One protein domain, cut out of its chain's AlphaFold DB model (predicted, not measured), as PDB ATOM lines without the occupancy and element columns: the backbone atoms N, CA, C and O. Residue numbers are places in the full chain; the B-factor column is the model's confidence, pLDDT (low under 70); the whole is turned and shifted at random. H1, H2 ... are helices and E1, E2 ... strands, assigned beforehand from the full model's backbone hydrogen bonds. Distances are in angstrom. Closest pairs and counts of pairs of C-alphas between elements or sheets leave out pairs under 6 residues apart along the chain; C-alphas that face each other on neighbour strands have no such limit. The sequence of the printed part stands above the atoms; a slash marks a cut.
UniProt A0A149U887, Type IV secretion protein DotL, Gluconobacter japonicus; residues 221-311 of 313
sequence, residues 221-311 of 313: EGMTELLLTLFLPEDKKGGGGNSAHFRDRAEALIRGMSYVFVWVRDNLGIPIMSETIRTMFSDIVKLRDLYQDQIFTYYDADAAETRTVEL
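Overview. This is residues 221 to 311 of the 313 residues of the protein "Type IV secretion protein DotL" of Gluconobacter japonicus (UniProt A0A149U887). One long helix, H2, makes the long axis, with the shorter H1 crossing its middle; toward the later end of H2, a small head is built of H3, H4 and the hairpin E1 and E2, with both helices packed on E1. Residues 236 to 242 stick out at the opposite end. The printed part has 91 residues with four named helices, then two strands, in the order H1 H2 H3 H4 E1 E2; the two-stranded sheet is antiparallel and the class is mostly helix. The whole is elongated, 43 by 24 by 23 A, and only just compact, close to loose, with a radius of gyration of the C-alphas of 14.3 A.

Arrangement. Start with H1, residues 221 to 231, which touches residues 251 to 262 of H2, residues 241 to 268. Their closest C-alphas, of Thr 224 and Ser 258, are 5.4 A apart, and they run opposite ways at a steep tilt of 48 degrees. H3, residues 274 to 282, and H2 are near each other, with 10 pairs of C-alphas within 10 A. H4, residues 284 to 292, and H3 touch only at the corner, closest at C-alphas 280 and 286, 5.8 A, about perpendicular at 89 degrees. Look next at E1, residues 295 to 300: its C-alpha 298 is 4.7 A from that of Thr 276 in H3, their closest pair. E2, residues 305 to 310, is its antiparallel neighbour in a hairpin, with N 298 and O 307 within hydrogen-bond range at 2.8 A. Every O i to N i+4 pair is within range in H1, H3 and H4, and 22 of 24 in H2.

Along the chain. Find C-alpha 221 at (249.320, 171.795, 254.811), where H1 begins its 15.1 A. H2 runs 40.4 A from C-alpha 241 at (251.796, 173.185, 228.003). H3 spans 11.7 A, H4 12.1 A and E1 15.2 A; E2 covers 16.9 A and ends at C-alpha 310, (265.051, 154.194, 259.266).

Size, cuts and confidence. The C-alphas of Gly 240 and Ala 303, the two farthest apart, are 43.9 A apart. The printed part has no cut and no long link; pLDDT is under 70 at residues 233 to 242.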
ATOM      1  N   GLU A 221     249.917 170.872 255.782       92.94
ATOM      2  CA  GLU A 221     249.320 171.795 254.811       92.94
ATOM      3  C   GLU A 221     250.100 173.113 254.734       92.94
ATOM      4  O   GLU A 221     250.456 173.563 253.651       92.94
ATOM      5  N   GLY A 222     250.463 173.699 255.876       92.31
ATOM      6  CA  GLY A 222     251.295 174.898 255.933       92.31
ATOM      7  C   GLY A 222     252.701 174.663 255.380       92.31
ATOM      8  O   GLY A 222     253.233 175.524 254.688       92.31
ATOM      9  N   MET A 223     253.286 173.486 255.625       91.94
ATOM     10  CA  MET A 223     254.549 173.055 255.015       91.94
ATOM     11  C   MET A 223     254.415 173.018 253.496       91.94
ATOM     12  O   MET A 223     255.250 173.581 252.796       91.94
ATOM     13  N   THR A 224     253.337 172.411 253.000       92.75
ATOM     14  CA  THR A 224     253.039 172.352 251.572       92.75
ATOM     15  C   THR A 224     252.980 173.753 250.981       92.75
ATOM     16  O   THR A 224     253.765 174.063 250.094       92.75
ATOM     17  N   GLU A 225     252.109 174.624 251.490       91.50
ATOM     18  CA  GLU A 225     251.912 175.964 250.928       91.50
ATOM     19  C   GLU A 225     253.181 176.828 251.016       91.50
ATOM     20  O   GLU A 225     253.501 177.554 250.071       91.50
ATOM     21  N   LEU A 226     253.970 176.698 252.091       90.50
ATOM     22  CA  LEU A 226     255.285 177.339 252.184       90.50
ATOM     23  C   LEU A 226     256.242 176.833 251.102       90.50
ATOM     24  O   LEU A 226     256.879 177.639 250.428       90.50
ATOM     25  N   LEU A 227     256.354 175.515 250.923       89.62
ATOM     26  CA  LEU A 227     257.233 174.927 249.916       89.62
ATOM     27  C   LEU A 227     256.780 175.275 248.496       89.62
ATOM     28  O   LEU A 227     257.624 175.608 247.670       89.62
ATOM     29  N   LEU A 228     255.474 175.263 248.213       89.38
ATOM     30  CA  LEU A 228     254.934 175.693 246.923       89.38
ATOM     31  C   LEU A 228     255.280 177.166 246.662       89.38
ATOM     32  O   LEU A 228     255.833 177.482 245.615       89.38
ATOM     33  N   THR A 229     255.056 178.051 247.640       86.50
ATOM     34  CA  THR A 229     255.360 179.488 247.511       86.50
ATOM     35  C   THR A 229     256.856 179.754 247.306       86.50
ATOM     36  O   THR A 229     257.229 180.670 246.574       86.50
ATOM     37  N   LEU A 230     257.727 178.973 247.956       83.00
ATOM     38  CA  LEU A 230     259.180 179.156 247.896       83.00
ATOM     39  C   LEU A 230     259.823 178.519 246.656       83.00
ATOM     40  O   LEU A 230     260.751 179.100 246.095       83.00
ATOM     41  N   PHE A 231     259.373 177.329 246.246       78.44
ATOM     42  CA  PHE A 231     260.039 176.520 245.219       78.44
ATOM     43  C   PHE A 231     259.319 176.495 243.869       78.44
ATOM     44  O   PHE A 231     259.972 176.247 242.854       78.44
ATOM     45  N   LEU A 232     258.011 176.757 243.824       79.50
ATOM     46  CA  LEU A 232     257.229 176.766 242.589       79.50
ATOM     47  C   LEU A 232     256.802 178.197 242.247       79.50
ATOM     48  O   LEU A 232     255.753 178.656 242.703       79.50
ATOM     49  N   PRO A 233     257.589 178.929 241.435       67.62
ATOM     50  CA  PRO A 233     257.227 180.283 241.040       67.62
ATOM     51  C   PRO A 233     255.858 180.296 240.353       67.62
ATOM     52  O   PRO A 233     255.548 179.423 239.547       67.62
ATOM     53  N   GLU A 234     255.020 181.292 240.640       65.75
ATOM     54  CA  GLU A 234     253.818 181.546 239.844       65.75
ATOM     55  C   GLU A 234     254.242 181.950 238.426       65.75
ATOM     56  O   GLU A 234     254.908 182.973 238.239       65.75
ATOM     57  N   ASP A 235     253.873 181.153 237.422       59.91
ATOM     58  CA  ASP A 235     254.200 181.426 236.022       59.91
ATOM     59  C   ASP A 235     253.428 182.655 235.532       59.91
ATOM     60  O   ASP A 235     252.375 182.566 234.905       59.91
ATOM     61  N   LYS A 236     253.959 183.852 235.796       54.16
ATOM     62  CA  LYS A 236     253.329 185.112 235.371       54.16
ATOM     63  C   LYS A 236     253.426 185.362 233.863       54.16
ATOM     64  O   LYS A 236     252.861 186.345 233.387       54.16
ATOM     65  N   LYS A 237     254.112 184.502 233.094       48.78
ATOM     66  CA  LYS A 237     254.215 184.596 231.627       48.78
ATOM     67  C   LYS A 237     254.385 183.227 230.951       48.78
ATOM     68  O   LYS A 237     255.503 182.782 230.739       48.78
ATOM     69  N   GLY A 238     253.272 182.624 230.531       47.56
ATOM     70  CA  GLY A 238     253.185 181.869 229.271       47.56
ATOM     71  C   GLY A 238     254.181 180.728 229.036       47.56
ATOM     72  O   GLY A 238     254.643 180.565 227.907       47.56
ATOM     73  N   GLY A 239     254.500 179.925 230.049       48.91
ATOM     74  CA  GLY A 239     255.147 178.639 229.807       48.91
ATOM     75  C   GLY A 239     254.180 177.725 229.046       48.91
ATOM     76  O   GLY A 239     253.107 177.400 229.545       48.91
ATOM     77  N   GLY A 240     254.514 177.333 227.814       55.44
ATOM     78  CA  GLY A 240     253.698 176.403 227.021       55.44
ATOM     79  C   GLY A 240     253.419 175.078 227.755       55.44
ATOM     80  O   GLY A 240     254.110 174.743 228.719       55.44
ATOM     81  N   GLY A 241     252.432 174.307 227.282       59.06
ATOM     82  CA  GLY A 241     251.796 173.185 228.003       59.06
ATOM     83  C   GLY A 241     252.702 172.131 228.669       59.06
ATOM     84  O   GLY A 241     252.280 171.510 229.638       59.06
ATOM     85  N   ASN A 242     253.959 171.966 228.241       66.50
ATOM     86  CA  ASN A 242     254.920 171.084 228.922       66.50
ATOM     87  C   ASN A 242     255.367 171.610 230.297       66.50
ATOM     88  O   ASN A 242     255.619 170.817 231.198       66.50
ATOM     89  N   SER A 243     255.467 172.928 230.472       70.00
ATOM     90  CA  SER A 243     255.869 173.532 231.751       70.00
ATOM     91  C   SER A 243     254.818 173.318 232.844       70.00
ATOM     92  O   SER A 243     255.178 172.967 233.964       70.00
ATOM     93  N   ALA A 244     253.531 173.390 232.484       75.25
ATOM     94  CA  ALA A 244     252.422 173.059 233.373       75.25
ATOM     95  C   ALA A 244     252.482 171.593 233.835       75.25
ATOM     96  O   ALA A 244     252.396 171.322 235.025       75.25
ATOM     97  N   HIS A 245     252.760 170.646 232.930       81.25
ATOM     98  CA  HIS A 245     252.878 169.236 233.314       81.25
ATOM     99  C   HIS A 245     254.008 168.983 234.333       81.25
ATOM    100  O   HIS A 245     253.821 168.226 235.283       81.25
ATOM    101  N   PHE A 246     255.186 169.602 234.173       81.75
ATOM    102  CA  PHE A 246     256.274 169.451 235.153       81.75
ATOM    103  C   PHE A 246     255.970 170.144 236.480       81.75
ATOM    104  O   PHE A 246     256.319 169.616 237.537       81.75
ATOM    105  N   ARG A 247     255.284 171.287 236.426       84.31
ATOM    106  CA  ARG A 247     254.807 172.008 237.603       84.31
ATOM    107  C   ARG A 247     253.837 171.154 238.418       84.31
ATOM    108  O   ARG A 247     254.077 170.968 239.606       84.31
ATOM    109  N   ASP A 248     252.827 170.565 237.784       87.00
ATOM    110  CA  ASP A 248     251.824 169.732 238.461       87.00
ATOM    111  C   ASP A 248     252.466 168.507 239.137       87.00
ATOM    112  O   ASP A 248     252.089 168.108 240.240       87.00
ATOM    113  N   ARG A 249     253.489 167.911 238.504       88.38
ATOM    114  CA  ARG A 249     254.252 166.791 239.082       88.38
ATOM    115  C   ARG A 249     255.112 167.221 240.266       88.38
ATOM    116  O   ARG A 249     255.179 166.492 241.254       88.38
ATOM    117  N   ALA A 250     255.754 168.383 240.177       88.62
ATOM    118  CA  ALA A 250     256.522 168.947 241.280       88.62
ATOM    119  C   ALA A 250     255.614 169.324 242.459       88.62
ATOM    120  O   ALA A 250     255.951 169.039 243.606       88.62
ATOM    121  N   GLU A 251     254.435 169.883 242.186       90.25
ATOM    122  CA  GLU A 251     253.419 170.165 243.198       90.25
ATOM    123  C   GLU A 251     252.955 168.880 243.892       90.25
ATOM    124  O   GLU A 251     252.938 168.825 245.121       90.25
ATOM    125  N   ALA A 252     252.655 167.819 243.135       91.38
ATOM    126  CA  ALA A 252     252.280 166.527 243.705       91.38
ATOM    127  C   ALA A 252     253.386 165.936 244.600       91.38
ATOM    128  O   ALA A 252     253.093 165.421 245.682       91.38
ATOM    129  N   LEU A 253     254.654 166.047 244.184       91.69
ATOM    130  CA  LEU A 253     255.799 165.606 244.982       91.69
ATOM    131  C   LEU A 253     255.924 166.409 246.283       91.69
ATOM    132  O   LEU A 253     256.050 165.813 247.352       91.69
ATOM    133  N   ILE A 254     255.857 167.742 246.212       92.56
ATOM    134  CA  ILE A 254     255.938 168.619 247.389       92.56
ATOM    135  C   ILE A 254     254.790 168.326 248.356       92.56
ATOM    136  O   ILE A 254     255.029 168.187 249.556       92.56
ATOM    137  N   ARG A 255     253.563 168.169 247.845       93.69
ATOM    138  CA  ARG A 255     252.386 167.805 248.643       93.69
ATOM    139  C   ARG A 255     252.602 166.482 249.376       93.69
ATOM    140  O   ARG A 255     252.405 166.439 250.584       93.69
ATOM    141  N   GLY A 256     253.065 165.434 248.690       92.75
ATOM    142  CA  GLY A 256     253.338 164.135 249.319       92.75
ATOM    143  C   GLY A 256     254.453 164.198 250.367       92.75
ATOM    144  O   GLY A 256     254.296 163.717 251.488       92.75
ATOM    145  N   MET A 257     255.562 164.855 250.034       92.94
ATOM    146  CA  MET A 257     256.744 164.937 250.896       92.94
ATOM    147  C   MET A 257     256.540 165.824 252.125       92.94
ATOM    148  O   MET A 257     257.152 165.578 253.161       92.94
ATOM    149  N   SER A 258     255.643 166.809 252.056       94.62
ATOM    150  CA  SER A 258     255.326 167.682 253.193       94.62
ATOM    151  C   SER A 258     254.795 166.909 254.402       94.62
ATOM    152  O   SER A 258     255.148 167.235 255.536       94.62
ATOM    153  N   TYR A 259     254.009 165.851 254.175       94.00
ATOM    154  CA  TYR A 259     253.540 164.970 255.249       94.00
ATOM    155  C   TYR A 259     254.685 164.177 255.874       94.00
ATOM    156  O   TYR A 259     254.762 164.093 257.095       94.00
ATOM    157  N   VAL A 260     255.605 163.656 255.054       93.44
ATOM    158  CA  VAL A 260     256.792 162.933 255.537       93.44
ATOM    159  C   VAL A 260     257.676 163.857 256.372       93.44
ATOM    160  O   VAL A 260     258.069 163.495 257.475       93.44
ATOM    161  N   PHE A 261     257.939 165.075 255.895       94.44
ATOM    162  CA  PHE A 261     258.741 166.058 256.621       94.44
ATOM    163  C   PHE A 261     258.144 166.407 257.983       94.44
ATOM    164  O   PHE A 261     258.860 166.416 258.982       94.44
ATOM    165  N   VAL A 262     256.836 166.659 258.044       94.69
ATOM    166  CA  VAL A 262     256.159 166.956 259.311       94.69
ATOM    167  C   VAL A 262     256.139 165.739 260.232       94.69
ATOM    168  O   VAL A 262     256.422 165.881 261.417       94.69
ATOM    169  N   TRP A 263     255.907 164.536 259.700       94.00
ATOM    170  CA  TRP A 263     255.939 163.309 260.496       94.00
ATOM    171  C   TRP A 263     257.326 163.064 261.106       94.00
ATOM    172  O   TRP A 263     257.427 162.814 262.306       94.00
ATOM    173  N   VAL A 264     258.392 163.197 260.313       93.75
ATOM    174  CA  VAL A 264     259.782 163.043 260.773       93.75
ATOM    175  C   VAL A 264     260.130 164.095 261.826       93.75
ATOM    176  O   VAL A 264     260.743 163.771 262.843       93.75
ATOM    177  N   ARG A 265     259.691 165.341 261.628       93.56
ATOM    178  CA  ARG A 265     259.880 166.416 262.605       93.56
ATOM    179  C   ARG A 265     259.219 166.100 263.943       93.56
ATOM    180  O   ARG A 265     259.861 166.235 264.980       93.56
ATOM    181  N   ASP A 266     257.955 165.689 263.908       93.56
ATOM    182  CA  ASP A 266     257.123 165.570 265.106       93.56
ATOM    183  C   ASP A 266     257.379 164.257 265.870       93.56
ATOM    184  O   ASP A 266     257.273 164.240 267.095       93.56
ATOM    185  N   ASN A 267     257.755 163.170 265.180       92.56
ATOM    186  CA  ASN A 267     257.964 161.851 265.796       92.56
ATOM    187  C   ASN A 267     259.437 161.525 266.075       92.56
ATOM    188  O   ASN A 267     259.733 160.874 267.073       92.56
ATOM    189  N   LEU A 268     260.363 161.958 265.211       91.06
ATOM    190  CA  LEU A 268     261.797 161.669 265.362       91.06
ATOM    191  C   LEU A 268     262.587 162.860 265.918       91.06
ATOM    192  O   LEU A 268     263.775 162.726 266.198       91.06
ATOM    193  N   GLY A 269     261.954 164.029 266.071       89.00
ATOM    194  CA  GLY A 269     262.610 165.243 266.561       89.00
ATOM    195  C   GLY A 269     263.647 165.818 265.593       89.00
ATOM    196  O   GLY A 269     264.466 166.641 265.995       89.00
ATOM    197  N   ILE A 270     263.634 165.394 264.324       90.38
ATOM    198  CA  ILE A 270     264.609 165.830 263.320       90.38
ATOM    199  C   ILE A 270     264.135 167.159 262.711       90.38
ATOM    200  O   ILE A 270     263.084 167.199 262.064       90.38
ATOM    201  N   PRO A 271     264.884 168.264 262.867       89.69
ATOM    202  CA  PRO A 271     264.473 169.551 262.328       89.69
ATOM    203  C   PRO A 271     264.522 169.547 260.796       89.69
ATOM    204  O   PRO A 271     265.546 169.272 260.170       89.69
ATOM    205  N   ILE A 272     263.406 169.923 260.172       92.00
ATOM    206  CA  ILE A 272     263.334 170.096 258.720       92.00
ATOM    207  C   ILE A 272     263.899 171.465 258.367       92.00
ATOM    208  O   ILE A 272     263.337 172.491 258.742       92.00
ATOM    209  N   MET A 273     265.026 171.475 257.665       89.62
ATOM    210  CA  MET A 273     265.724 172.674 257.197       89.62
ATOM    211  C   MET A 273     265.767 172.690 255.669       89.62
ATOM    212  O   MET A 273     265.546 171.663 255.021       89.62
ATOM    213  N   SER A 274     266.102 173.842 255.090       87.38
ATOM    214  CA  SER A 274     266.289 173.992 253.642       87.38
ATOM    215  C   SER A 274     267.295 172.979 253.084       87.38
ATOM    216  O   SER A 274     267.092 172.433 252.004       87.38
ATOM    217  N   GLU A 275     268.351 172.681 253.838       88.81
ATOM    218  CA  GLU A 275     269.386 171.703 253.514       88.81
ATOM    219  C   GLU A 275     268.834 170.272 253.505       88.81
ATOM    220  O   GLU A 275     269.095 169.536 252.560       88.81
ATOM    221  N   THR A 276     268.011 169.888 254.487       91.19
ATOM    222  CA  THR A 276     267.333 168.577 254.512       91.19
ATOM    223  C   THR A 276     266.403 168.409 253.314       91.19
ATOM    224  O   THR A 276     266.448 167.386 252.630       91.19
ATOM    225  N   ILE A 277     265.605 169.435 253.005       91.00
ATOM    226  CA  ILE A 277     264.724 169.441 251.830       91.00
ATOM    227  C   ILE A 277     265.555 169.307 250.549       91.00
ATOM    228  O   ILE A 277     265.245 168.487 249.686       91.00
ATOM    229  N   ARG A 278     266.655 170.063 250.443       88.81
ATOM    230  CA  ARG A 278     267.586 169.988 249.314       88.81
ATOM    231  C   ARG A 278     268.165 168.588 249.166       88.81
ATOM    232  O   ARG A 278     268.166 168.073 248.054       88.81
ATOM    233  N   THR A 279     268.623 167.964 250.245       89.25
ATOM    234  CA  THR A 279     269.168 166.600 250.227       89.25
ATOM    235  C   THR A 279     268.144 165.591 249.715       89.25
ATOM    236  O   THR A 279     268.481 164.761 248.877       89.25
ATOM    237  N   MET A 280     266.887 165.705 250.150       91.00
ATOM    238  CA  MET A 280     265.818 164.801 249.720       91.00
ATOM    239  C   MET A 280     265.362 165.028 248.276       91.00
ATOM    240  O   MET A 280     264.972 164.074 247.612       91.00
ATOM    241  N   PHE A 281     265.407 166.264 247.770       88.94
ATOM    242  CA  PHE A 281     264.949 166.587 246.411       88.94
ATOM    243  C   PHE A 281     266.053 166.590 245.349       88.94
ATOM    244  O   PHE A 281     265.739 166.576 244.162       88.94
ATOM    245  N   SER A 282     267.333 166.620 245.733       84.38
ATOM    246  CA  SER A 282     268.438 166.713 244.764       84.38
ATOM    247  C   SER A 282     268.730 165.401 244.037       84.38
ATOM    248  O   SER A 282     269.290 165.444 242.945       84.38
ATOM    249  N   ASP A 283     268.381 164.252 244.620       85.94
ATOM    250  CA  ASP A 283     268.682 162.940 244.047       85.94
ATOM    251  C   ASP A 283     267.484 161.990 244.165       85.94
ATOM    252  O   ASP A 283     266.949 161.747 245.249       85.94
ATOM    253  N   ILE A 284     267.086 161.412 243.031       89.12
ATOM    254  CA  ILE A 284     266.001 160.433 242.949       89.12
ATOM    255  C   ILE A 284     266.301 159.161 243.746       89.12
ATOM    256  O   ILE A 284     265.373 158.508 244.218       89.12
ATOM    257  N   VAL A 285     267.582 158.824 243.937       91.00
ATOM    258  CA  VAL A 285     267.995 157.680 244.758       91.00
ATOM    259  C   VAL A 285     267.482 157.849 246.186       91.00
ATOM    260  O   VAL A 285     266.943 156.904 246.743       91.00
ATOM    261  N   LYS A 286     267.514 159.066 246.740       91.31
ATOM    262  CA  LYS A 286     267.012 159.342 248.096       91.31
ATOM    263  C   LYS A 286     265.500 159.189 248.212       91.31
ATOM    264  O   LYS A 286     265.010 158.708 249.228       91.31
ATOM    265  N   LEU A 287     264.764 159.540 247.159       90.12
ATOM    266  CA  LEU A 287     263.319 159.304 247.096       90.12
ATOM    267  C   LEU A 287     262.989 157.813 246.951       90.12
ATOM    268  O   LEU A 287     262.013 157.342 247.531       90.12
ATOM    269  N   ARG A 288     263.804 157.061 246.202       92.88
ATOM    270  CA  ARG A 288     263.675 155.605 246.090       92.88
ATOM    271  C   ARG A 288     263.942 154.927 247.432       92.88
ATOM    272  O   ARG A 288     263.118 154.118 247.834       92.88
ATOM    273  N   ASP A 289     265.043 155.263 248.101       92.00
ATOM    274  CA  ASP A 289     265.427 154.682 249.396       92.00
ATOM    275  C   ASP A 289     264.347 154.969 250.458       92.00
ATOM    276  O   ASP A 289     263.987 154.095 251.242       92.00
ATOM    277  N   LEU A 290     263.739 156.160 250.424       91.69
ATOM    278  CA  LEU A 290     262.587 156.489 251.266       91.69
ATOM    279  C   LEU A 290     261.375 155.591 250.976       91.69
ATOM    280  O   LEU A 290     260.711 155.138 251.900       91.69
ATOM    281  N   TYR A 291     261.058 155.355 249.702       90.56
ATOM    282  CA  TYR A 291     259.871 154.588 249.321       90.56
ATOM    283  C   TYR A 291     260.046 153.074 249.510       90.56
ATOM    284  O   TYR A 291     259.132 152.407 249.990       90.56
ATOM    285  N   GLN A 292     261.198 152.526 249.113       91.88
ATOM    286  CA  GLN A 292     261.470 151.084 249.116       91.88
ATOM    287  C   GLN A 292     262.024 150.604 250.454       91.88
ATOM    288  O   GLN A 292     261.512 149.632 251.002       91.88
ATOM    289  N   ASP A 293     263.035 151.299 250.975       90.94
ATOM    290  CA  ASP A 293     263.795 150.863 252.148       90.94
ATOM    291  C   ASP A 293     263.336 151.570 253.434       90.94
ATOM    292  O   ASP A 293     263.843 151.273 254.511       90.94
ATOM    293  N   GLN A 294     262.372 152.496 253.337       92.19
ATOM    294  CA  GLN A 294     261.905 153.336 254.448       92.19
ATOM    295  C   GLN A 294     263.044 154.146 255.091       92.19
ATOM    296  O   GLN A 294     263.016 154.446 256.279       92.19
ATOM    297  N   ILE A 295     264.056 154.541 254.308       92.62
ATOM    298  CA  ILE A 295     265.207 155.302 254.807       92.62
ATOM    299  C   ILE A 295     265.029 156.789 254.491       92.62
ATOM    300  O   ILE A 295     265.040 157.211 253.334       92.62
ATOM    301  N   PHE A 296     264.940 157.619 255.528       93.19
ATOM    302  CA  PHE A 296     264.926 159.072 255.396       93.19
ATOM    303  C   PHE A 296     266.337 159.647 255.531       93.19
ATOM    304  O   PHE A 296     267.053 159.364 256.490       93.19
ATOM    305  N   THR A 297     266.742 160.485 254.577       92.69
ATOM    306  CA  THR A 297     268.050 161.155 254.595       92.69
ATOM    307  C   THR A 297     267.880 162.619 254.995       92.69
ATOM    308  O   THR A 297     267.103 163.346 254.384       92.69
ATOM    309  N   TYR A 298     268.628 163.082 255.993       92.06
ATOM    310  CA  TYR A 298     268.547 164.454 256.488       92.06
ATOM    311  C   TYR A 298     269.921 165.082 256.677       92.06
ATOM    312  O   TYR A 298     270.935 164.392 256.756       92.06
ATOM    313  N   TYR A 299     269.952 166.411 256.721       91.38
ATOM    314  CA  TYR A 299     271.159 167.152 257.055       91.38
ATOM    315  C   TYR A 299     271.176 167.433 258.558       91.38
ATOM    316  O   TYR A 299     270.247 168.051 259.079       91.38
ATOM    317  N   ASP A 300     272.212 166.968 259.251       89.06
ATOM    318  CA  ASP A 300     272.453 167.285 260.654       89.06
ATOM    319  C   ASP A 300     273.278 168.577 260.733       89.06
ATOM    320  O   ASP A 300     274.441 168.610 260.327       89.06
ATOM    321  N   ALA A 301     272.663 169.653 261.233       83.62
ATOM    322  CA  ALA A 301     273.318 170.953 261.348       83.62
ATOM    323  C   ALA A 301     274.416 170.982 262.422       83.62
ATOM    324  O   ALA A 301     275.367 171.748 262.272       83.62
ATOM    325  N   ASP A 302     274.314 170.157 263.469       84.38
ATOM    326  CA  ASP A 302     275.297 170.128 264.555       84.38
ATOM    327  C   ASP A 302     276.573 169.403 264.113       84.38
ATOM    328  O   ASP A 302     277.687 169.834 264.416       84.38
ATOM    329  N   ALA A 303     276.414 168.320 263.350       86.88
ATOM    330  CA  ALA A 303     277.523 167.542 262.796       86.88
ATOM    331  C   ALA A 303     277.994 168.028 261.411       86.88
ATOM    332  O   ALA A 303     279.024 167.573 260.915       86.88
ATOM    333  N   ALA A 304     277.255 168.953 260.793       86.00
ATOM    334  CA  ALA A 304     277.474 169.468 259.443       86.00
ATOM    335  C   ALA A 304     277.561 168.380 258.350       86.00
ATOM    336  O   ALA A 304     278.216 168.574 257.322       86.00
ATOM    337  N   GLU A 305     276.879 167.248 258.543       90.56
ATOM    338  CA  GLU A 305     276.928 166.081 257.661       90.56
ATOM    339  C   GLU A 305     275.532 165.536 257.335       90.56
ATOM    340  O   GLU A 305     274.545 165.794 258.025       90.56
ATOM    341  N   THR A 306     275.448 164.756 256.261       89.81
ATOM    342  CA  THR A 306     274.210 164.083 255.867       89.81
ATOM    343  C   THR A 306     274.099 162.742 256.583       89.81
ATOM    344  O   THR A 306     274.986 161.900 256.455       89.81
ATOM    345  N   ARG A 307     272.988 162.517 257.284       92.25
ATOM    346  CA  ARG A 307     272.688 161.279 258.011       92.25
ATOM    347  C   ARG A 307     271.429 160.611 257.480       92.25
ATOM    348  O   ARG A 307     270.622 161.220 256.782       92.25
ATOM    349  N   THR A 308     271.270 159.340 257.819       92.44
ATOM    350  CA  THR A 308     270.103 158.532 257.465       92.44
ATOM    351  C   THR A 308     269.423 158.012 258.721       92.44
ATOM    352  O   THR A 308     270.087 157.731 259.718       92.44
ATOM    353  N   VAL A 309     268.105 157.868 258.668       92.69
ATOM    354  CA  VAL A 309     267.294 157.249 259.716       92.69
ATOM    355  C   VAL A 309     266.289 156.301 259.073       92.69
ATOM    356  O   VAL A 309     265.706 156.627 258.041       92.69
ATOM    357  N   GLU A 310     266.105 155.127 259.666       91.38
ATOM    358  CA  GLU A 310     265.051 154.194 259.266       91.38
ATOM    359  C   GLU A 310     263.717 154.663 259.853       91.38
ATOM    360  O   GLU A 310     263.615 154.965 261.046       91.38
ATOM    361  N   LEU A 311     262.704 154.770 259.001       89.00
ATOM    362  CA  LEU A 311     261.345 155.086 259.400       89.00
ATOM    363  C   LEU A 311     260.658 153.807 259.896       89.00
ATOM    364  O   LEU A 311     260.865 152.733 259.325       89.00
TER     365      LEU A 311